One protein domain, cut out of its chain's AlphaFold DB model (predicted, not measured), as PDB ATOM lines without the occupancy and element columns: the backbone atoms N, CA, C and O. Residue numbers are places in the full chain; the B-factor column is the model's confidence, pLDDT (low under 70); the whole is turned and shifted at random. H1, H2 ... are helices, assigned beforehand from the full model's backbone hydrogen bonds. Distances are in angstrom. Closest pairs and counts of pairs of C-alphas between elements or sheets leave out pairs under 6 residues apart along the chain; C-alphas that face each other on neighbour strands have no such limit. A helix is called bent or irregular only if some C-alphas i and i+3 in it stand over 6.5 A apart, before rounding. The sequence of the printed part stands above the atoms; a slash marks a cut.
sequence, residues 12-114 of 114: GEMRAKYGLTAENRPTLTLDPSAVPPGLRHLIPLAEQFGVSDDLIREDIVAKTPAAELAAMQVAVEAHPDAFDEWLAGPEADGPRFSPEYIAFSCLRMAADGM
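AT A GLANCE: This is residues 12 to 114 of the 114 residues of an uncharacterized protein of Urbifossiella limnaea (UniProt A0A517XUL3). H7 runs through the middle, H2 crosses it, and H3, H4 and H5 wrap round this pair. H1 lies at the far end of the long stretch of residues 19 to 36, and short H6 sits at the outside beyond H5. The printed part has 103 residues with seven named helices, H1 to H7 in chain order, and no named strand: all helix, mostly crossed. It is compact, radius of gyration of the C-alphas 13.7 A, spanning 38 by 34 by 20 A.

IN THESE COORDINATES: Find C-alpha 99 at (184.945, 207.878, 203.270); from there H7, residues 99 to 112, runs 19.9 A to C-alpha 112 at (169.812, 209.755, 216.049). H2, residues 37 to 49, is 19.4 A long and irregular: C-alphas 38 and 41 are 7.4 A apart. Look next for H4 at 66 to 77, 16.2 A, H3 at 54 to 63, 14.1 A, H5 at 80 to 87, H6 at 90 to 93, and H1 at 12 to 18.

HOW THE PARTS SIT: Look at Ala 46 and Leu 107, the closest C-alphas of H2 and H7, 5.4 A apart; these helices touch about perpendicular, at 74 degrees, H2 with residues 45 to 49 alone. H4 touches H7, which meets it with residues 108 to 112 alone, at a steep tilt of 64 degrees, opposite ways; the closest C-alphas, Gln 73 and Ala 111, are 4.8 A apart. H2 only just touches H3, H4 and H5, with 3 pairs of C-alphas within 8 A each; the closest are Phe 49 and Arg 57 at 6.5 A, Leu 45 and Met 72 at 7.0 A, and Gly 38 and Ala 82 at 7.1 A. H1 is close to H3 but not clearly touching, C-alphas 15 and 55 being 6.9 A apart, and H6 likewise to H7, C-alphas 91 and 101 being 7.9 A apart. Every O i to N i+4 pair is within hydrogen-bond range in H1, H3, H4, H5 and H7; H2 has 4 of 9, beside 5 of 10 O i to N i+3 pairs, and H6 is too short for such a pair.

THE WHOLE: The C-alphas of Glu 13 and Pro 37, the two farthest apart, are 40.5 A apart. The printed part has no cut; the link from H1 to H2 is long, the others tight. No printed residue is under 70 in pLDDT.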
ATOM      1  N   GLY A  12     178.861 229.722 216.004       93.31
ATOM      2  CA  GLY A  12     178.374 230.736 215.061       93.31
ATOM      3  C   GLY A  12     179.493 231.560 214.414       93.31
ATOM      4  O   GLY A  12     179.431 231.855 213.222       93.31
ATOM      5  N   GLU A  13     180.543 231.879 215.172       95.69
ATOM      6  CA  GLU A  13     181.711 232.595 214.653       95.69
ATOM      7  C   GLU A  13     182.566 231.693 213.756       95.69
ATOM      8  O   GLU A  13     183.021 232.148 212.708       95.69
ATOM      9  N   MET A  14     182.713 230.402 214.090       94.81
ATOM     10  CA  MET A  14     183.354 229.430 213.193       94.81
ATOM     11  C   MET A  14     182.599 229.300 211.869       94.81
ATOM     12  O   MET A  14     183.223 229.381 210.811       94.81
ATOM     13  N   ARG A  15     181.264 229.160 211.908       94.56
ATOM     14  CA  ARG A  15     180.428 229.102 210.696       94.56
ATOM     15  C   ARG A  15     180.639 230.328 209.817       94.56
ATOM     16  O   ARG A  15     180.870 230.179 208.621       94.56
ATOM     17  N   ALA A  16     180.608 231.523 210.407       93.94
ATOM     18  CA  ALA A  16     180.792 232.772 209.672       93.94
ATOM     19  C   ALA A  16     182.206 232.910 209.087       93.94
ATOM     20  O   ALA A  16     182.356 233.313 207.935       93.94
ATOM     21  N   LYS A  17     183.242 232.572 209.864       95.50
ATOM     22  CA  LYS A  17     184.644 232.736 209.462       95.50
ATOM     23  C   LYS A  17     185.080 231.721 208.405       95.50
ATOM     24  O   LYS A  17     185.789 232.089 207.472       95.50
ATOM     25  N   TYR A  18     184.667 230.464 208.557       94.88
ATOM     26  CA  TYR A  18     185.134 229.345 207.733       94.88
ATOM     27  C   TYR A  18     184.107 228.869 206.702       94.88
ATOM     28  O   TYR A  18     184.411 227.992 205.899       94.88
ATOM     29  N   GLY A  19     182.906 229.452 206.690       96.00
ATOM     30  CA  GLY A  19     181.855 229.082 205.747       96.00
ATOM     31  C   GLY A  19     181.322 227.668 205.975       96.00
ATOM     32  O   GLY A  19     181.003 226.995 205.005       96.00
ATOM     33  N   LEU A  20     181.240 227.214 207.230       96.62
ATOM     34  CA  LEU A  20     180.770 225.871 207.603       96.62
ATOM     35  C   LEU A  20     179.236 225.802 207.541       96.62
ATOM     36  O   LEU A  20     178.556 225.753 208.564       96.62
ATOM     37  N   THR A  21     178.695 225.875 206.324       97.69
ATOM     38  CA  THR A  21     177.253 225.887 206.039       97.69
ATOM     39  C   THR A  21     176.871 224.824 205.012       97.69
ATOM     40  O   THR A  21     177.713 224.313 204.272       97.69
ATOM     41  N   ALA A  22     175.577 224.520 204.927       96.88
ATOM     42  CA  ALA A  22     174.996 223.583 203.975       96.88
ATOM     43  C   ALA A  22     175.302 223.944 202.512       96.88
ATOM     44  O   ALA A  22     175.447 223.050 201.687       96.88
ATOM     45  N   GLU A  23     175.420 225.230 202.176       96.94
ATOM     46  CA  GLU A  23     175.731 225.698 200.818       96.94
ATOM     47  C   GLU A  23     177.201 225.485 200.438       96.94
ATOM     48  O   GLU A  23     177.513 225.308 199.262       96.94
ATOM     49  N   ASN A  24     178.094 225.481 201.428       96.62
ATOM     50  CA  ASN A  24     179.542 225.335 201.256       96.62
ATOM     51  C   ASN A  24     180.049 223.941 201.653       96.62
ATOM     52  O   ASN A  24     181.252 223.717 201.799       96.62
ATOM     53  N   ARG A  25     179.127 222.997 201.843       96.12
ATOM     54  CA  ARG A  25     179.433 221.608 202.172       96.12
ATOM     55  C   ARG A  25     180.364 220.959 201.138       96.12
ATOM     56  O   ARG A  25     180.286 221.272 199.947       96.12
ATOM     57  N   PRO A  26     181.173 219.969 201.546       94.44
ATOM     58  CA  PRO A  26     181.872 219.129 200.589       94.44
ATOM     59  C   PRO A  26     180.880 218.321 199.740       94.44
ATOM     60  O   PRO A  26     179.821 217.883 200.207       94.44
ATOM     61  N   THR A  27     181.242 218.090 198.479       94.62
ATOM     62  CA  THR A  27     180.593 217.067 197.658       94.62
ATOM     63  C   THR A  27     181.117 215.703 198.085       94.62
ATOM     64  O   THR A  27     182.324 215.469 198.075       94.62
ATOM     65  N   LEU A  28     180.203 214.812 198.458       95.81
ATOM     66  CA  LEU A  28     180.502 213.414 198.729       95.81
ATOM     67  C   LEU A  28     180.109 212.599 197.497       95.81
ATOM     68  O   LEU A  28     179.059 212.832 196.902       95.81
ATOM     69  N   THR A  29     180.976 211.679 197.096       97.81
ATOM     70  CA  THR A  29     180.692 210.684 196.060       97.81
ATOM     71  C   THR A  29     181.227 209.366 196.576       97.81
ATOM     72  O   THR A  29     182.444 209.187 196.642       97.81
ATOM     73  N   LEU A  30     180.322 208.506 197.024       98.31
ATOM     74  CA  LEU A  30     180.674 207.268 197.711       98.31
ATOM     75  C   LEU A  30     180.859 206.125 196.715       98.31
ATOM     76  O   LEU A  30     180.122 206.017 195.735       98.31
ATOM     77  N   ASP A  31     181.821 205.246 196.985       98.44
ATOM     78  CA  ASP A  31     181.999 203.998 196.254       98.44
ATOM     79  C   ASP A  31     181.022 202.933 196.785       98.44
ATOM     80  O   ASP A  31     181.195 202.426 197.899       98.44
ATOM     81  N   PRO A  32     180.023 202.492 195.993       98.38
ATOM     82  CA  PRO A  32     179.100 201.447 196.427       98.38
ATOM     83  C   PRO A  32     179.793 200.118 196.742       98.38
ATOM     84  O   PRO A  32     179.226 199.289 197.456       98.38
ATOM     85  N   SER A  33     180.994 199.879 196.203       98.06
ATOM     86  CA  SER A  33     181.768 198.668 196.467       98.06
ATOM     87  C   SER A  33     182.325 198.617 197.895       98.06
ATOM     88  O   SER A  33     182.467 197.521 198.440       98.06
ATOM     89  N   ALA A  34     182.532 199.782 198.519       97.62
ATOM     90  CA  ALA A  34     182.969 199.935 199.905       97.62
ATOM     91  C   ALA A  34     181.805 199.955 200.917       97.62
ATOM     92  O   ALA A  34     182.037 199.912 202.121       97.62
ATOM     93  N   VAL A  35     180.550 199.954 200.449       98.38
ATOM     94  CA  VAL A  35     179.349 199.894 201.297       98.38
ATOM     95  C   VAL A  35     178.769 198.468 201.308       98.38
ATOM     96  O   VAL A  35     178.616 197.855 200.235       98.38
ATOM     97  N   PRO A  36     178.372 197.926 202.479       98.12
ATOM     98  CA  PRO A  36     177.671 196.648 202.569       98.12
ATOM     99  C   PRO A  36     176.433 196.602 201.659       98.12
ATOM    100  O   PRO A  36     175.666 197.567 201.629       98.12
ATOM    101  N   PRO A  37     176.167 195.493 200.933       97.75
ATOM    102  CA  PRO A  37     175.069 195.415 199.966       97.75
ATOM    103  C   PRO A  37     173.704 195.860 200.502       97.75
ATOM    104  O   PRO A  37     172.964 196.526 199.783       97.75
ATOM    105  N   GLY A  38     173.404 195.528 201.761       96.69
ATOM    106  CA  GLY A  38     172.148 195.871 202.429       96.69
ATOM    107  C   GLY A  38     172.008 197.336 202.844       96.69
ATOM    108  O   GLY A  38     170.954 197.686 203.348       96.69
ATOM    109  N   LEU A  39     173.032 198.170 202.651       98.50
ATOM    110  CA  LEU A  39     173.027 199.600 202.985       98.50
ATOM    111  C   LEU A  39     173.244 200.499 201.758       98.50
ATOM    112  O   LEU A  39     173.087 201.714 201.843       98.50
ATOM    113  N   ARG A  40     173.573 199.929 200.590       98.50
ATOM    114  CA  ARG A  40     173.889 200.696 199.369       98.50
ATOM    115  C   ARG A  40     172.750 201.593 198.896       98.50
ATOM    116  O   ARG A  40     173.003 202.634 198.302       98.50
ATOM    117  N   HIS A  41     171.499 201.215 199.148       98.25
ATOM    118  CA  HIS A  41     170.344 202.045 198.795       98.25
ATOM    119  C   HIS A  41     170.259 203.332 199.624       98.25
ATOM    120  O   HIS A  41     169.580 204.265 199.207       98.25
ATOM    121  N   LEU A  42     170.969 203.407 200.753       98.69
ATOM    122  CA  LEU A  42     171.077 204.608 201.581       98.69
ATOM    123  C   LEU A  42     172.223 205.530 201.146       98.69
ATOM    124  O   LEU A  42     172.364 206.603 201.722       98.69
ATOM    125  N   ILE A  43     173.021 205.169 200.131       98.75
ATOM    126  CA  ILE A  43     174.128 206.011 199.640       98.75
ATOM    127  C   ILE A  43     173.681 207.447 199.337       98.75
ATOM    128  O   ILE A  43     174.350 208.350 199.824       98.75
ATOM    129  N   PRO A  44     172.551 207.712 198.649       98.50
ATOM    130  CA  PRO A  44     172.112 209.089 198.420       98.50
ATOM    131  C   PRO A  44     171.847 209.863 199.721       98.50
ATOM    132  O   PRO A  44     172.156 211.048 199.815       98.50
ATOM    133  N   LEU A  45     171.322 209.187 200.752       98.50
ATOM    134  CA  LEU A  45     171.123 209.790 202.070       98.50
ATOM    135  C   LEU A  45     172.460 210.027 202.776       98.50
ATOM    136  O   LEU A  45     172.644 211.082 203.370       98.50
ATOM    137  N   ALA A  46     173.411 209.095 202.688       98.56
ATOM    138  CA  ALA A  46     174.746 209.261 203.257       98.56
ATOM    139  C   ALA A  46     175.524 210.381 202.556       98.56
ATOM    140  O   ALA A  46     176.175 211.187 203.212       98.56
ATOM    141  N   GLU A  47     175.405 210.500 201.236       98.50
ATOM    142  CA  GLU A  47     175.965 211.620 200.492       98.50
ATOM    143  C   GLU A  47     175.324 212.929 200.934       98.50
ATOM    144  O   GLU A  47     176.045 213.900 201.103       98.50
ATOM    145  N   GLN A  48     174.009 212.979 201.181       97.75
ATOM    146  CA  GLN A  48     173.306 214.198 201.593       97.75
ATOM    147  C   GLN A  48     173.539 214.590 203.063       97.75
ATOM    148  O   GLN A  48     173.830 215.755 203.323       97.75
ATOM    149  N   PHE A  49     173.414 213.662 204.008       98.19
ATOM    150  CA  PHE A  49     173.383 213.935 205.451       98.19
ATOM    151  C   PHE A  49     174.623 213.425 206.198       98.19
ATOM    152  O   PHE A  49     174.902 213.873 207.308       98.19
ATOM    153  N   GLY A  50     175.416 212.544 205.585       98.00
ATOM    154  CA  GLY A  50     176.635 211.956 206.148       98.00
ATOM    155  C   GLY A  50     177.860 212.872 206.120       98.00
ATOM    156  O   GLY A  50     178.977 212.416 205.894       98.00
ATOM    157  N   VAL A  51     177.678 214.175 206.331       98.12
ATOM    158  CA  VAL A  51     178.791 215.133 206.388       98.12
ATOM    159  C   VAL A  51     179.505 215.009 207.734       98.12
ATOM    160  O   VAL A  51     178.850 214.991 208.773       98.12
ATOM    161  N   SER A  52     180.838 214.921 207.724       97.25
ATOM    162  CA  SER A  52     181.645 214.711 208.936       97.25
ATOM    163  C   SER A  52     181.709 215.925 209.858       97.25
ATOM    164  O   SER A  52     181.620 215.765 211.075       97.25
ATOM    165  N   ASP A  53     181.815 217.121 209.281       97.31
ATOM    166  CA  ASP A  53     181.769 218.384 210.013       97.31
ATOM    167  C   ASP A  53     180.377 218.592 210.626       97.31
ATOM    168  O   ASP A  53     179.358 218.567 209.927       97.31
ATOM    169  N   ASP A  54     180.332 218.745 211.945       95.25
ATOM    170  CA  ASP A  54     179.103 218.875 212.720       95.25
ATOM    171  C   ASP A  54     178.390 220.202 212.452       95.25
ATOM    172  O   ASP A  54     177.171 220.212 212.292       95.25
ATOM    173  N   LEU A  55     179.128 221.304 212.301       97.19
ATOM    174  CA  LEU A  55     178.549 222.611 212.008       97.19
ATOM    175  C   LEU A  55     177.843 222.635 210.652       97.19
ATOM    176  O   LEU A  55     176.761 223.218 210.564       97.19
ATOM    177  N   ILE A  56     178.418 221.987 209.634       98.00
ATOM    178  CA  ILE A  56     177.775 221.819 208.324       98.00
ATOM    179  C   ILE A  56     176.583 220.860 208.426       98.00
ATOM    180  O   ILE A  56     175.511 221.168 207.904       98.00
ATOM    181  N   ARG A  57     176.746 219.707 209.089       97.19
ATOM    182  CA  ARG A  57     175.683 218.696 209.231       97.19
ATOM    183  C   ARG A  57     174.452 219.262 209.941       97.19
ATOM    184  O   ARG A  57     173.339 219.077 209.457       97.19
ATOM    185  N   GLU A  58     174.643 220.001 211.029       96.06
ATOM    186  CA  GLU A  58     173.567 220.696 211.740       96.06
ATOM    187  C   GLU A  58     172.846 221.718 210.857       96.06
ATOM    188  O   GLU A  58     171.621 221.810 210.898       96.06
ATOM    189  N   ASP A  59     173.578 222.484 210.044       97.56
ATOM    190  CA  ASP A  59     172.975 223.473 209.147       97.56
ATOM    191  C   ASP A  59     172.170 222.809 208.015       97.56
ATOM    192  O   ASP A  59     171.096 223.294 207.654       97.56
ATOM    193  N   ILE A  60     172.629 221.659 207.499       97.50
ATOM    194  CA  ILE A  60     171.860 220.827 206.556       97.50
ATOM    195  C   ILE A  60     170.554 220.373 207.210       97.50
ATOM    196  O   ILE A  60     169.485 220.571 206.631       97.50
ATOM    197  N   VAL A  61     170.623 219.798 208.414       96.69
ATOM    198  CA  VAL A  61     169.438 219.320 209.143       96.69
ATOM    199  C   VAL A  61     168.467 220.472 209.406       96.69
ATOM    200  O   VAL A  61     167.294 220.364 209.067       96.69
ATOM    201  N   ALA A  62     168.948 221.613 209.903       96.38
ATOM    202  CA  ALA A  62     168.114 222.775 210.214       96.38
ATOM    203  C   ALA A  62     167.373 223.357 208.995       96.38
ATOM    204  O   ALA A  62     166.295 223.937 209.145       96.38
ATOM    205  N   LYS A  63     167.941 223.224 207.791       97.12
ATOM    206  CA  LYS A  63     167.350 223.710 206.531       97.12
ATOM    207  C   LYS A  63     166.497 222.666 205.811       97.12
ATOM    208  O   LYS A  63     165.782 223.016 204.872       97.12
ATOM    209  N   THR A  64     166.568 221.401 206.218       97.69
ATOM    210  CA  THR A  64     165.842 220.309 205.566       97.69
ATOM    211  C   THR A  64     164.388 220.271 206.052       97.69
ATOM    212  O   THR A  64     164.135 220.384 207.254       97.69
ATOM    213  N   PRO A  65     163.394 220.097 205.160       97.81
ATOM    214  CA  PRO A  65     162.002 219.944 205.569       97.81
ATOM    215  C   PRO A  65     161.799 218.772 206.538       97.81
ATOM    216  O   PRO A  65     162.304 217.674 206.320       97.81
ATOM    217  N   ALA A  66     160.968 218.966 207.566       97.12
ATOM    218  CA  ALA A  66     160.723 217.949 208.596       97.12
ATOM    219  C   ALA A  66     160.247 216.594 208.032       97.12
ATOM    220  O   ALA A  66     160.597 215.545 208.562       97.12
ATOM    221  N   ALA A  67     159.476 216.605 206.939       97.50
ATOM    222  CA  ALA A  67     159.026 215.379 206.278       97.50
ATOM    223  C   ALA A  67     160.184 214.585 205.643       97.50
ATOM    224  O   ALA A  67     160.155 213.356 205.655       97.50
ATOM    225  N   GLU A  68     161.199 215.269 205.112       97.75
ATOM    226  CA  GLU A  68     162.393 214.629 204.549       97.75
ATOM    227  C   GLU A  68     163.287 214.063 205.655       97.75
ATOM    228  O   GLU A  68     163.765 212.939 205.531       97.75
ATOM    229  N   LEU A  69     163.443 214.789 206.769       98.00
ATOM    230  CA  LEU A  69     164.181 214.299 207.939       98.00
ATOM    231  C   LEU A  69     163.520 213.059 208.550       98.00
ATOM    232  O   LEU A  69     164.201 212.076 208.822       98.00
ATOM    233  N   ALA A  70     162.191 213.063 208.684       97.56
ATOM    234  CA  ALA A  70     161.447 211.897 209.153       97.56
ATOM    235  C   ALA A  70     161.607 210.696 208.205       97.56
ATOM    236  O   ALA A  70     161.765 209.563 208.655       97.56
ATOM    237  N   ALA A  71     161.602 210.925 206.887       97.38
ATOM    238  CA  ALA A  71     161.832 209.864 205.909       97.38
ATOM    239  C   ALA A  71     163.264 209.304 205.986       97.38
ATOM    240  O   ALA A  71     163.443 208.087 205.925       97.38
ATOM    241  N   MET A  72     164.270 210.170 206.152       98.00
ATOM    242  CA  MET A  72     165.661 209.769 206.380       98.00
ATOM    243  C   MET A  72     165.786 208.932 207.659       98.00
ATOM    244  O   MET A  72     166.381 207.858 207.616       98.00
ATOM    245  N   GLN A  73     165.196 209.385 208.767       97.94
ATOM    246  CA  GLN A  73     165.223 208.678 210.047       97.94
ATOM    247  C   GLN A  73     164.617 207.276 209.922       97.94
ATOM    248  O   GLN A  73     165.287 206.294 210.223       97.94
ATOM    249  N   VAL A  74     163.403 207.164 209.369       98.00
ATOM    250  CA  VAL A  74     162.746 205.866 209.133       98.00
ATOM    251  C   VAL A  74     163.602 204.954 208.249       98.00
ATOM    252  O   VAL A  74     163.683 203.753 208.500       98.00
ATOM    253  N   ALA A  75     164.248 205.504 207.217       97.94
ATOM    254  CA  ALA A  75     165.112 204.726 206.336       97.94
ATOM    255  C   ALA A  75     166.358 204.193 207.059       97.94
ATOM    256  O   ALA A  75     166.757 203.065 206.796       97.94
ATOM    257  N   VAL A  76     166.960 204.965 207.967       97.62
ATOM    258  CA  VAL A  76     168.125 204.534 208.758       97.62
ATOM    259  C   VAL A  76     167.717 203.517 209.831       97.62
ATOM    260  O   VAL A  76     168.317 202.446 209.926       97.62
ATOM    261  N   GLU A  77     166.647 203.799 210.578       96.62
ATOM    262  CA  GLU A  77     166.125 202.949 211.660       96.62
ATOM    263  C   GLU A  77     165.577 201.599 211.173       96.62
ATOM    264  O   GLU A  77     165.401 200.679 211.969       96.62
ATOM    265  N   ALA A  78     165.336 201.439 209.870       97.50
ATOM    266  CA  ALA A  78     164.947 200.163 209.275       97.50
ATOM    267  C   ALA A  78     166.101 199.140 209.187       97.50
ATOM    268  O   ALA A  78     165.852 197.972 208.878       97.50
ATOM    269  N   HIS A  79     167.351 199.550 209.440       97.00
ATOM    270  CA  HIS A  79     168.543 198.709 209.262       97.00
ATOM    271  C   HIS A  79     169.482 198.652 210.489       97.00
ATOM    272  O   HIS A  79     170.700 198.656 210.295       97.00
ATOM    273  N   PRO A  80     168.979 198.567 211.737       94.75
ATOM    274  CA  PRO A  80     169.806 198.729 212.936       94.75
ATOM    275  C   PRO A  80     170.931 197.688 212.999       94.75
ATOM    276  O   PRO A  80     172.092 198.052 213.156       94.75
ATOM    277  N   ASP A  81     170.610 196.417 212.740       96.81
ATOM    278  CA  ASP A  81     171.581 195.320 212.775       96.81
ATOM    279  C   ASP A  81     172.675 195.475 211.708       96.81
ATOM    280  O   ASP A  81     173.844 195.222 211.979       96.81
ATOM    281  N   ALA A  82     172.322 195.922 210.496       97.00
ATOM    282  CA  ALA A  82     173.290 196.099 209.413       97.00
ATOM    283  C   ALA A  82     174.240 197.275 209.681       97.00
ATOM    284  O   ALA A  82     175.421 197.214 209.333       97.00
ATOM    285  N   PHE A  83     173.732 198.342 210.305       97.31
ATOM    286  CA  PHE A  83     174.565 199.439 210.778       97.31
ATOM    287  C   PHE A  83     175.478 198.997 211.925       97.31
ATOM    288  O   PHE A  83     176.658 199.327 211.892       97.31
ATOM    289  N   ASP A  84     174.972 198.253 212.911       95.69
ATOM    290  CA  ASP A  84     175.775 197.760 214.037       95.69
ATOM    291  C   ASP A  84     176.861 196.778 213.574       95.69
ATOM    292  O   ASP A  84     178.024 196.936 213.938       95.69
ATOM    293  N   GLU A  85     176.517 195.809 212.721       96.94
ATOM    294  CA  GLU A  85     177.461 194.809 212.205       96.94
ATOM    295  C   GLU A  85     178.643 195.457 211.472       96.94
ATOM    296  O   GLU A  85     179.786 195.028 211.633       96.94
ATOM    297  N   TRP A  86     178.385 196.498 210.677       97.81
ATOM    298  CA  TRP A  86     179.443 197.181 209.939       97.81
ATOM    299  C   TRP A  86     180.164 198.235 210.781       97.81
ATOM    300  O   TRP A  86     181.389 198.182 210.903       97.81
ATOM    301  N   LEU A  87     179.428 199.181 211.372       96.56
ATOM    302  CA  LEU A  87     180.014 200.349 212.038       96.56
ATOM    303  C   LEU A  87     180.611 200.034 213.414       96.56
ATOM    304  O   LEU A  87     181.445 200.795 213.889       96.56
ATOM    305  N   ALA A  88     180.225 198.925 214.048       95.38
ATOM    306  CA  ALA A  88     180.913 198.383 215.223       95.38
ATOM    307  C   ALA A  88     181.776 197.152 214.880       95.38
ATOM    308  O   ALA A  88     182.245 196.445 215.773       95.38
ATOM    309  N   GLY A  89     181.961 196.876 213.586       94.38
ATOM    310  CA  GLY A  89     182.754 195.765 213.076       94.38
ATOM    311  C   GLY A  89     184.253 196.085 212.961       94.38
ATOM    312  O   GLY A  89     184.734 197.084 213.492       94.38
ATOM    313  N   PRO A  90     185.018 195.268 212.213       93.81
ATOM    314  CA  PRO A  90     186.480 195.376 212.145       93.81
ATOM    315  C   PRO A  90     187.037 196.724 211.659       93.81
ATOM    316  O   PRO A  90     188.170 197.066 211.988       93.81
ATOM    317  N   GLU A  91     186.285 197.488 210.857       94.88
ATOM    318  CA  GLU A  91     186.725 198.813 210.392       94.88
ATOM    319  C   GLU A  91     186.780 199.837 211.537       94.88
ATOM    320  O   GLU A  91     187.618 200.737 211.503       94.88
ATOM    321  N   ALA A  92     185.975 199.647 212.590       94.06
ATOM    322  CA  ALA A  92     185.957 200.509 213.770       94.06
ATOM    323  C   ALA A  92     187.276 200.475 214.565       94.06
ATOM    324  O   ALA A  92     187.642 201.468 215.194       94.06
ATOM    325  N   ASP A  93     188.020 199.367 214.492       92.38
ATOM    326  CA  ASP A  93     189.315 199.193 215.165       92.38
ATOM    327  C   ASP A  93     190.504 199.723 214.336       92.38
ATOM    328  O   ASP A  93     191.655 199.730 214.788       92.38
ATOM    329  N   GLY A  94     190.261 200.128 213.086       82.19
ATOM    330  CA  GLY A  94     191.302 200.528 212.150       82.19
ATOM    331  C   GLY A  94     191.879 201.921 212.446       82.19
ATOM    332  O   GLY A  94     191.154 202.835 212.821       82.19
ATOM    333  N   PRO A  95     193.177 202.173 212.181       88.50
ATOM    334  CA  PRO A  95     193.745 203.522 212.290       88.50
ATOM    335  C   PRO A  95     193.325 204.446 211.130       88.50
ATOM    336  O   PRO A  95     193.748 205.601 211.073       88.50
ATOM    337  N   ARG A  96     192.582 203.921 210.147       92.19
ATOM    338  CA  ARG A  96     192.103 204.623 208.953       92.19
ATOM    339  C   ARG A  96     190.693 204.145 208.640       92.19
ATOM    340  O   ARG A  96     190.476 202.940 208.572       92.19
ATOM    341  N   PHE A  97     189.811 205.096 208.369       95.50
ATOM    342  CA  PHE A  97     188.412 204.867 208.028       95.50
ATOM    343  C   PHE A  97     188.174 205.237 206.566       95.50
ATOM    344  O   PHE A  97     188.752 206.215 206.075       95.50
ATOM    345  N   SER A  98     187.348 204.459 205.870       96.94
ATOM    346  CA  SER A  98     186.915 204.810 204.519       96.94
ATOM    347  C   SER A  98     186.005 206.051 204.532       96.94
ATOM    348  O   SER A  98     185.343 206.328 205.541       96.94
ATOM    349  N   PRO A  99     185.944 206.822 203.429       97.69
ATOM    350  CA  PRO A  99     184.945 207.878 203.270       97.69
ATOM    351  C   PRO A  99     183.513 207.379 203.498       97.69
ATOM    352  O   PRO A  99     182.712 208.080 204.108       97.69
ATOM    353  N   GLU A 100     183.209 206.157 203.064       98.50
ATOM    354  CA  GLU A 100     181.913 205.498 203.209       98.50
ATOM    355  C   GLU A 100     181.588 205.219 204.671       98.50
ATOM    356  O   GLU A 100     180.507 205.577 205.134       98.50
ATOM    357  N   TYR A 101     182.532 204.644 205.416       98.31
ATOM    358  CA  TYR A 101     182.369 204.399 206.845       98.31
ATOM    359  C   TYR A 101     182.110 205.700 207.607       98.31
ATOM    360  O   TYR A 101     181.190 205.772 208.427       98.31
ATOM    361  N   ILE A 102     182.876 206.757 207.309       98.12
ATOM    362  CA  ILE A 102     182.682 208.074 207.929       98.12
ATOM    363  C   ILE A 102     181.300 208.625 207.569       98.12
ATOM    364  O   ILE A 102     180.568 209.053 208.462       98.12
ATOM    365  N   ALA A 103     180.921 208.588 206.290       98.56
ATOM    366  CA  ALA A 103     179.648 209.124 205.829       98.56
ATOM    367  C   ALA A 103     178.453 208.385 206.441       98.56
ATOM    368  O   ALA A 103     177.516 209.024 206.914       98.56
ATOM    369  N   PHE A 104     178.494 207.053 206.516       98.56
ATOM    370  CA  PHE A 104     177.428 206.258 207.129       98.56
ATOM    371  C   PHE A 104     177.377 206.408 208.653       98.56
ATOM    372  O   PHE A 104     176.284 206.456 209.219       98.56
ATOM    373  N   SER A 105     178.523 206.577 209.317       98.06
ATOM    374  CA  SER A 105     178.564 206.930 210.743       98.06
ATOM    375  C   SER A 105     177.915 208.292 210.997       98.06
ATOM    376  O   SER A 105     177.119 208.453 211.920       98.06
ATOM    377  N   CYS A 106     178.202 209.276 210.144       98.31
ATOM    378  CA  CYS A 106     177.627 210.614 210.253       98.31
ATOM    379  C   CYS A 106     176.145 210.655 209.875       98.31
ATOM    380  O   CYS A 106     175.391 211.393 210.503       98.31
ATOM    381  N   LEU A 107     175.713 209.837 208.910       98.38
ATOM    382  CA  LEU A 107     174.301 209.646 208.580       98.38
ATOM    383  C   LEU A 107     173.535 209.094 209.785       98.38
ATOM    384  O   LEU A 107     172.468 209.608 210.106       98.38
ATOM    385  N   ARG A 108     174.087 208.087 210.475       97.31
ATOM    386  CA  ARG A 108     173.473 207.540 211.690       97.31
ATOM    387  C   ARG A 108     173.362 208.599 212.787       97.31
ATOM    388  O   ARG A 108     172.280 208.790 213.317       97.31
ATOM    389  N   MET A 109     174.427 209.367 213.038       96.88
ATOM    390  CA  MET A 109     174.372 210.486 213.991       96.88
ATOM    391  C   MET A 109     173.333 211.550 213.608       96.88
ATOM    392  O   MET A 109     172.689 212.113 214.489       96.88
ATOM    393  N   ALA A 110     173.167 211.841 212.312       96.88
ATOM    394  CA  ALA A 110     172.137 212.766 211.842       96.88
ATOM    395  C   ALA A 110     170.722 212.237 212.117       96.88
ATOM    396  O   ALA A 110     169.852 213.023 212.469       96.88
ATOM    397  N   ALA A 111     170.497 210.928 211.965       96.12
ATOM    398  CA  ALA A 111     169.215 210.293 212.264       96.12
ATOM    399  C   ALA A 111     168.931 210.211 213.774       96.12
ATOM    400  O   ALA A 111     167.811 210.490 214.185       96.12
ATOM    401  N   ASP A 112     169.942 209.894 214.589       91.56
ATOM    402  CA  ASP A 112     169.812 209.755 216.049       91.56
ATOM    403  C   ASP A 112     169.577 211.100 216.764       91.56
ATOM    404  O   ASP A 112     169.038 211.136 217.869       91.56
ATOM    405  N   GLY A 113     170.025 212.208 216.166       81.56
ATOM    406  CA  GLY A 113     169.907 213.557 216.732       81.56
ATOM    407  C   GLY A 113     168.554 214.245 216.513       81.56
ATOM    408  O   GLY A 113     168.420 215.410 216.898       81.56
ATOM    409  N   MET A 114     167.600 213.566 215.868       72.19
ATOM    410  CA  MET A 114     166.266 214.083 215.528       72.19
ATOM    411  C   MET A 114     165.252 213.967 216.670       72.19
ATOM    412  O   MET A 114     165.283 212.969 217.422       72.19
TER     413      MET A 114